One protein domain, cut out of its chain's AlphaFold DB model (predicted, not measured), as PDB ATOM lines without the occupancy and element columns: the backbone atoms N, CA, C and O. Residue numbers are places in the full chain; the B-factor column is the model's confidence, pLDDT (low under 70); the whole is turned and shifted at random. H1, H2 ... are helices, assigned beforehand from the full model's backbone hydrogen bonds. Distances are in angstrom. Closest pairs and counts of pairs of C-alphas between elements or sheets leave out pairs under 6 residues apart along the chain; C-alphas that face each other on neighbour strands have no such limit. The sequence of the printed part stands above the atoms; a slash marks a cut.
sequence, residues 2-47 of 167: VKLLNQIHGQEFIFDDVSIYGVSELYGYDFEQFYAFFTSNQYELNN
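This is residues 2 to 47 of the 167 residues of the protein "Nucleotidase" of Paenibacillus sp. 18JY21-1 (UniProt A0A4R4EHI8). Four short helices are strung round an open ring with few contacts: H3, the longest, makes one side, H2 and H4 follow from its two ends, and H1 comes round near H4. Residues 10 to 22, with no named element, make the wide loop on the side away from H3 and H4. The printed part has 46 residues with four named helices, in the order H1, H2, H3, H4, and no named strand, and its class is all helix. The whole is compact, with a radius of gyration of the C-alphas of 10.4 A, and rounded, with spans of 25 by 21 by 18 A.

H3, residues 31 to 40, touches no helix. It is close to but not clearly touching H2, residues 23 to 27; their closest C-alphas, of Ser 24 and Phe 34, are 6.3 A apart. H3 is also close to but not clearly touching H4, residues 42 to 46, with the closest C-alphas, of Phe 38 and Leu 45, 7.6 A apart. H2 and H1, residues 2 to 9, only just touch, with 3 pairs of C-alphas within 8 A; the closest are those of Val 2 and Val 23, 7.1 A apart. H1 and H3 are apart, as are H2 and H4; H1 and H4 are only just apart, with 8.3 A between their closest C-alphas. In H1, H3 and H4 every O i to N i+4 pair is within hydrogen-bond range; in H2 0 of 1 is, beside 2 of 2 O i to N i+3 pairs.

H3 measures 14.2 A from C-alpha 31 at (-26.536, -39.218, 32.194) to C-alpha 40. H1 measures 10.4 A and begins at C-alpha 2, (-30.149, -35.173, 47.335). H2 measures 7.4 A. H4 measures 5.8 A and ends at C-alpha 46, (-17.141, -34.014, 47.973).

The two C-alphas farthest apart, of Ser 19 and Tyr 43, are 26.5 A apart. The printed part has no cut. The link from H1 to H2 is long, with 13 residues; those from H2 to H3 and from H3 to H4 are tight. The mean pLDDT of the printed part is 81.7, and residues 15 to 21 are under 70.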
ATOM      1  N   VAL A   2     -28.687 -35.427  47.209       82.06
ATOM      2  CA  VAL A   2     -30.149 -35.173  47.335       82.06
ATOM      3  C   VAL A   2     -30.458 -33.769  47.862       82.06
ATOM      4  O   VAL A   2     -31.201 -33.035  47.231       82.06
ATOM      5  N   LYS A   3     -29.807 -33.340  48.953       83.88
ATOM      6  CA  LYS A   3     -29.982 -31.989  49.519       83.88
ATOM      7  C   LYS A   3     -29.765 -30.859  48.498       83.88
ATOM      8  O   LYS A   3     -30.571 -29.940  48.442       83.88
ATOM      9  N   LEU A   4     -28.694 -30.934  47.707       84.88
ATOM     10  CA  LEU A   4     -28.355 -29.911  46.713       84.88
ATOM     11  C   LEU A   4     -29.333 -29.943  45.528       84.88
ATOM     12  O   LEU A   4     -29.780 -28.899  45.068       84.88
ATOM     13  N   LEU A   5     -29.716 -31.139  45.073       86.31
ATOM     14  CA  LEU A   5     -30.719 -31.300  44.017       86.31
ATOM     15  C   LEU A   5     -32.095 -30.774  44.460       86.31
ATOM     16  O   LEU A   5     -32.718 -30.021  43.718       86.31
ATOM     17  N   ASN A   6     -32.526 -31.070  45.687       87.38
ATOM     18  CA  ASN A   6     -33.735 -30.500  46.290       87.38
ATOM     19  C   ASN A   6     -33.702 -28.966  46.302       87.38
ATOM     20  O   ASN A   6     -34.671 -28.330  45.898       87.38
ATOM     21  N   GLN A   7     -32.575 -28.364  46.696       86.88
ATOM     22  CA  GLN A   7     -32.409 -26.907  46.694       86.88
ATOM     23  C   GLN A   7     -32.501 -26.294  45.291       86.88
ATOM     24  O   GLN A   7     -33.118 -25.245  45.131       86.88
ATOM     25  N   ILE A   8     -31.911 -26.938  44.281       86.50
ATOM     26  CA  ILE A   8     -31.914 -26.449  42.892       86.50
ATOM     27  C   ILE A   8     -33.302 -26.568  42.258       86.50
ATOM     28  O   ILE A   8     -33.719 -25.674  41.523       86.50
ATOM     29  N   HIS A   9     -34.013 -27.659  42.542       85.94
ATOM     30  CA  HIS A   9     -35.286 -27.987  41.893       85.94
ATOM     31  C   HIS A   9     -36.523 -27.596  42.702       85.94
ATOM     32  O   HIS A   9     -37.638 -27.782  42.219       85.94
ATOM     33  N   GLY A  10     -36.350 -27.073  43.920       86.00
ATOM     34  CA  GLY A  10     -37.462 -26.781  44.827       86.00
ATOM     35  C   GLY A  10     -38.244 -28.038  45.223       86.00
ATOM     36  O   GLY A  10     -39.468 -27.997  45.294       86.00
ATOM     37  N   GLN A  11     -37.537 -29.155  45.414       85.12
ATOM     38  CA  GLN A  11     -38.099 -30.457  45.792       85.12
ATOM     39  C   GLN A  11     -37.776 -30.781  47.258       85.12
ATOM     40  O   GLN A  11     -36.899 -30.161  47.861       85.12
ATOM     41  N   GLU A  12     -38.458 -31.778  47.824       84.69
ATOM     42  CA  GLU A  12     -38.283 -32.208  49.222       84.69
ATOM     43  C   GLU A  12     -38.139 -33.734  49.364       84.69
ATOM     44  O   GLU A  12     -38.512 -34.299  50.387       84.69
ATOM     45  N   PHE A  13     -37.579 -34.416  48.355       79.31
ATOM     46  CA  PHE A  13     -37.355 -35.865  48.429       79.31
ATOM     47  C   PHE A  13     -36.503 -36.229  49.651       79.31
ATOM     48  O   PHE A  13     -35.440 -35.628  49.865       79.31
ATOM     49  N   ILE A  14     -36.938 -37.227  50.421       71.06
ATOM     50  CA  ILE A  14     -36.169 -37.784  51.540       71.06
ATOM     51  C   ILE A  14     -35.533 -39.121  51.152       71.06
ATOM     52  O   ILE A  14     -35.850 -39.713  50.126       71.06
ATOM     53  N   PHE A  15     -34.575 -39.586  51.955       62.06
ATOM     54  CA  PHE A  15     -33.791 -40.787  51.648       62.06
ATOM     55  C   PHE A  15     -34.662 -42.038  51.432       62.06
ATOM     56  O   PHE A  15     -34.355 -42.845  50.560       62.06
ATOM     57  N   ASP A  16     -35.774 -42.150  52.161       63.00
ATOM     58  CA  ASP A  16     -36.721 -43.265  52.041       63.00
ATOM     59  C   ASP A  16     -37.493 -43.265  50.709       63.00
ATOM     60  O   ASP A  16     -37.962 -44.317  50.274       63.00
ATOM     61  N   ASP A  17     -37.564 -42.125  50.012       60.44
ATOM     62  CA  ASP A  17     -38.193 -42.022  48.689       60.44
ATOM     63  C   ASP A  17     -37.271 -42.523  47.563       60.44
ATOM     64  O   ASP A  17     -37.709 -42.736  46.427       60.44
ATOM     65  N   VAL A  18     -35.982 -42.736  47.862       64.69
ATOM     66  CA  VAL A  18     -34.985 -43.236  46.911       64.69
ATOM     67  C   VAL A  18     -35.164 -44.748  46.758       64.69
ATOM     68  O   VAL A  18     -34.400 -45.558  47.269       64.69
ATOM     69  N   SER A  19     -36.217 -45.145  46.047       64.38
ATOM     70  CA  SER A  19     -36.479 -46.540  45.657       64.38
ATOM     71  C   SER A  19     -35.666 -46.988  44.435       64.38
ATOM     72  O   SER A  19     -35.649 -48.170  44.095       64.38
ATOM     73  N   ILE A  20     -34.954 -46.054  43.798       66.75
ATOM     74  CA  ILE A  20     -34.105 -46.264  42.624       66.75
ATOM     75  C   ILE A  20     -32.701 -45.756  42.961       66.75
ATOM     76  O   ILE A  20     -32.553 -44.651  43.473       66.75
ATOM     77  N   TYR A  21     -31.663 -46.544  42.664       69.06
ATOM     78  CA  TYR A  21     -30.269 -46.168  42.951       69.06
ATOM     79  C   TYR A  21     -29.857 -44.845  42.269       69.06
ATOM     80  O   TYR A  21     -29.140 -44.027  42.847       69.06
ATOM     81  N   GLY A  22     -30.330 -44.613  41.040       74.00
ATOM     82  CA  GLY A  22     -30.101 -43.388  40.279       74.00
ATOM     83  C   GLY A  22     -30.878 -42.202  40.844       74.00
ATOM     84  O   GLY A  22     -31.882 -41.795  40.277       74.00
ATOM     85  N   VAL A  23     -30.399 -41.597  41.934       73.44
ATOM     86  CA  VAL A  23     -31.013 -40.397  42.541       73.44
ATOM     87  C   VAL A  23     -31.257 -39.288  41.514       73.44
ATOM     88  O   VAL A  23     -32.226 -38.555  41.640       73.44
ATOM     89  N   SER A  24     -30.404 -39.158  40.495       75.44
ATOM     90  CA  SER A  24     -30.560 -38.187  39.408       75.44
ATOM     91  C   SER A  24     -31.821 -38.411  38.565       75.44
ATOM     92  O   SER A  24     -32.424 -37.442  38.108       75.44
ATOM     93  N   GLU A  25     -32.268 -39.659  38.421       79.56
ATOM     94  CA  GLU A  25     -33.485 -40.015  37.681       79.56
ATOM     95  C   GLU A  25     -34.737 -39.439  38.356       79.56
ATOM     96  O   GLU A  25     -35.664 -39.017  37.668       79.56
ATOM     97  N   LEU A  26     -34.736 -39.309  39.692       80.88
ATOM     98  CA  LEU A  26     -35.827 -38.672  40.446       80.88
ATOM     99  C   LEU A  26     -36.012 -37.189  40.082       80.88
ATOM    100  O   LEU A  26     -37.104 -36.646  40.232       80.88
ATOM    101  N   TYR A  27     -34.960 -36.541  39.574       84.69
ATOM    102  CA  TYR A  27     -34.975 -35.148  39.120       84.69
ATOM    103  C   TYR A  27     -35.054 -35.039  37.589       84.69
ATOM    104  O   TYR A  27     -34.879 -33.953  37.038       84.69
ATOM    105  N   GLY A  28     -35.310 -36.157  36.897       85.38
ATOM    106  CA  GLY A  28     -35.443 -36.213  35.443       85.38
ATOM    107  C   GLY A  28     -34.135 -36.006  34.683       85.38
ATOM    108  O   GLY A  28     -34.181 -35.616  33.519       85.38
ATOM    109  N   TYR A  29     -32.983 -36.218  35.327       87.56
ATOM    110  CA  TYR A  29     -31.687 -36.052  34.676       87.56
ATOM    111  C   TYR A  29     -31.332 -37.295  33.868       87.56
ATOM    112  O   TYR A  29     -31.329 -38.407  34.402       87.56
ATOM    113  N   ASP A  30     -30.958 -37.093  32.606       89.00
ATOM    114  CA  ASP A  30     -30.187 -38.088  31.868       89.00
ATOM    115  C   ASP A  30     -28.722 -38.132  32.354       89.00
ATOM    116  O   ASP A  30     -28.299 -37.378  33.240       89.00
ATOM    117  N   PHE A  31     -27.933 -39.052  31.796       84.62
ATOM    118  CA  PHE A  31     -26.536 -39.218  32.194       84.62
ATOM    119  C   PHE A  31     -25.687 -37.968  31.924       84.62
ATOM    120  O   PHE A  31     -24.872 -37.608  32.769       84.62
ATOM    121  N   GLU A  32     -25.887 -37.281  30.798       90.06
ATOM    122  CA  GLU A  32     -25.116 -36.087  30.428       90.06
ATOM    123  C   GLU A  32     -25.427 -34.916  31.368       90.06
ATOM    124  O   GLU A  32     -24.531 -34.213  31.839       90.06
ATOM    125  N   GLN A  33     -26.701 -34.735  31.715       91.12
ATOM    126  CA  GLN A  33     -27.145 -33.736  32.682       91.12
ATOM    127  C   GLN A  33     -26.617 -34.040  34.082       91.12
ATOM    128  O   GLN A  33     -26.122 -33.139  34.765       91.12
ATOM    129  N   PHE A  34     -26.669 -35.307  34.501       87.69
ATOM    130  CA  PHE A  34     -26.056 -35.747  35.750       87.69
ATOM    131  C   PHE A  34     -24.550 -35.490  35.758       87.69
ATOM    132  O   PHE A  34     -24.025 -34.959  36.738       87.69
ATOM    133  N   TYR A  35     -23.866 -35.805  34.659       89.00
ATOM    134  CA  TYR A  35     -22.435 -35.593  34.499       89.00
ATOM    135  C   TYR A  35     -22.064 -34.118  34.634       89.00
ATOM    136  O   TYR A  35     -21.180 -33.765  35.421       89.00
ATOM    137  N   ALA A  36     -22.765 -33.244  33.911       91.25
ATOM    138  CA  ALA A  36     -22.555 -31.804  33.961       91.25
ATOM    139  C   ALA A  36     -22.828 -31.248  35.366       91.25
ATOM    140  O   ALA A  36     -21.989 -30.540  35.925       91.25
ATOM    141  N   PHE A  37     -23.953 -31.632  35.979       90.19
ATOM    142  CA  PHE A  37     -24.295 -31.242  37.345       90.19
ATOM    143  C   PHE A  37     -23.218 -31.669  38.343       90.19
ATOM    144  O   PHE A  37     -22.740 -30.845  39.124       90.19
ATOM    145  N   PHE A  38     -22.809 -32.937  38.320       88.31
ATOM    146  CA  PHE A  38     -21.814 -33.446  39.254       88.31
ATOM    147  C   PHE A  38     -20.465 -32.746  39.051       88.31
ATOM    148  O   PHE A  38     -19.847 -32.329  40.028       88.31
ATOM    149  N   THR A  39     -20.050 -32.538  37.796       90.12
ATOM    150  CA  THR A  39     -18.815 -31.822  37.431       90.12
ATOM    151  C   THR A  39     -18.802 -30.399  37.984       90.12
ATOM    152  O   THR A  39     -17.836 -30.002  38.634       90.12
ATOM    153  N   SER A  40     -19.877 -29.633  37.789       91.38
ATOM    154  CA  SER A  40     -19.953 -28.246  38.269       91.38
ATOM    155  C   SER A  40     -20.047 -28.125  39.792       91.38
ATOM    156  O   SER A  40     -19.696 -27.083  40.337       91.38
ATOM    157  N   ASN A  41     -20.492 -29.176  40.487       89.12
ATOM    158  CA  ASN A  41     -20.757 -29.148  41.928       89.12
ATOM    159  C   ASN A  41     -19.806 -30.034  42.748       89.12
ATOM    160  O   ASN A  41     -20.054 -30.272  43.931       89.12
ATOM    161  N   GLN A  42     -18.701 -30.518  42.167       85.38
ATOM    162  CA  GLN A  42     -17.797 -31.453  42.848       85.38
ATOM    163  C   GLN A  42     -17.286 -30.959  44.191       85.38
ATOM    164  O   GLN A  42     -17.150 -31.759  45.113       85.38
ATOM    165  N   TYR A  43     -16.975 -29.668  44.307       83.62
ATOM    166  CA  TYR A  43     -16.453 -29.128  45.555       83.62
ATOM    167  C   TYR A  43     -17.445 -29.343  46.701       83.62
ATOM    168  O   TYR A  43     -17.083 -29.905  47.727       83.62
ATOM    169  N   GLU A  44     -18.711 -28.971  46.508       85.62
ATOM    170  CA  GLU A  44     -19.746 -29.158  47.525       85.62
ATOM    171  C   GLU A  44     -20.079 -30.641  47.729       85.62
ATOM    172  O   GLU A  44     -20.158 -31.108  48.864       85.62
ATOM    173  N   LEU A  45     -20.210 -31.404  46.639       84.75
ATOM    174  CA  LEU A  45     -20.574 -32.822  46.690       84.75
ATOM    175  C   LEU A  45     -19.516 -33.695  47.375       84.75
ATOM    176  O   LEU A  45     -19.874 -34.707  47.974       84.75
ATOM    177  N   ASN A  46     -18.239 -33.308  47.311       82.12
ATOM    178  CA  ASN A  46     -17.141 -34.014  47.973       82.12
ATOM    179  C   ASN A  46     -16.712 -33.354  49.296       82.12
ATOM    180  O   ASN A  46     -15.859 -33.891  49.995       82.12
ATOM    181  N   ASN A  47     -17.312 -32.228  49.696       83.88
ATOM    182  CA  ASN A  47     -17.070 -31.598  50.996       83.88
ATOM    183  C   ASN A  47     -18.048 -32.109  52.067       83.88
ATOM    184  O   ASN A  47     -18.652 -31.334  52.809       83.88
TER     185      ASN A  47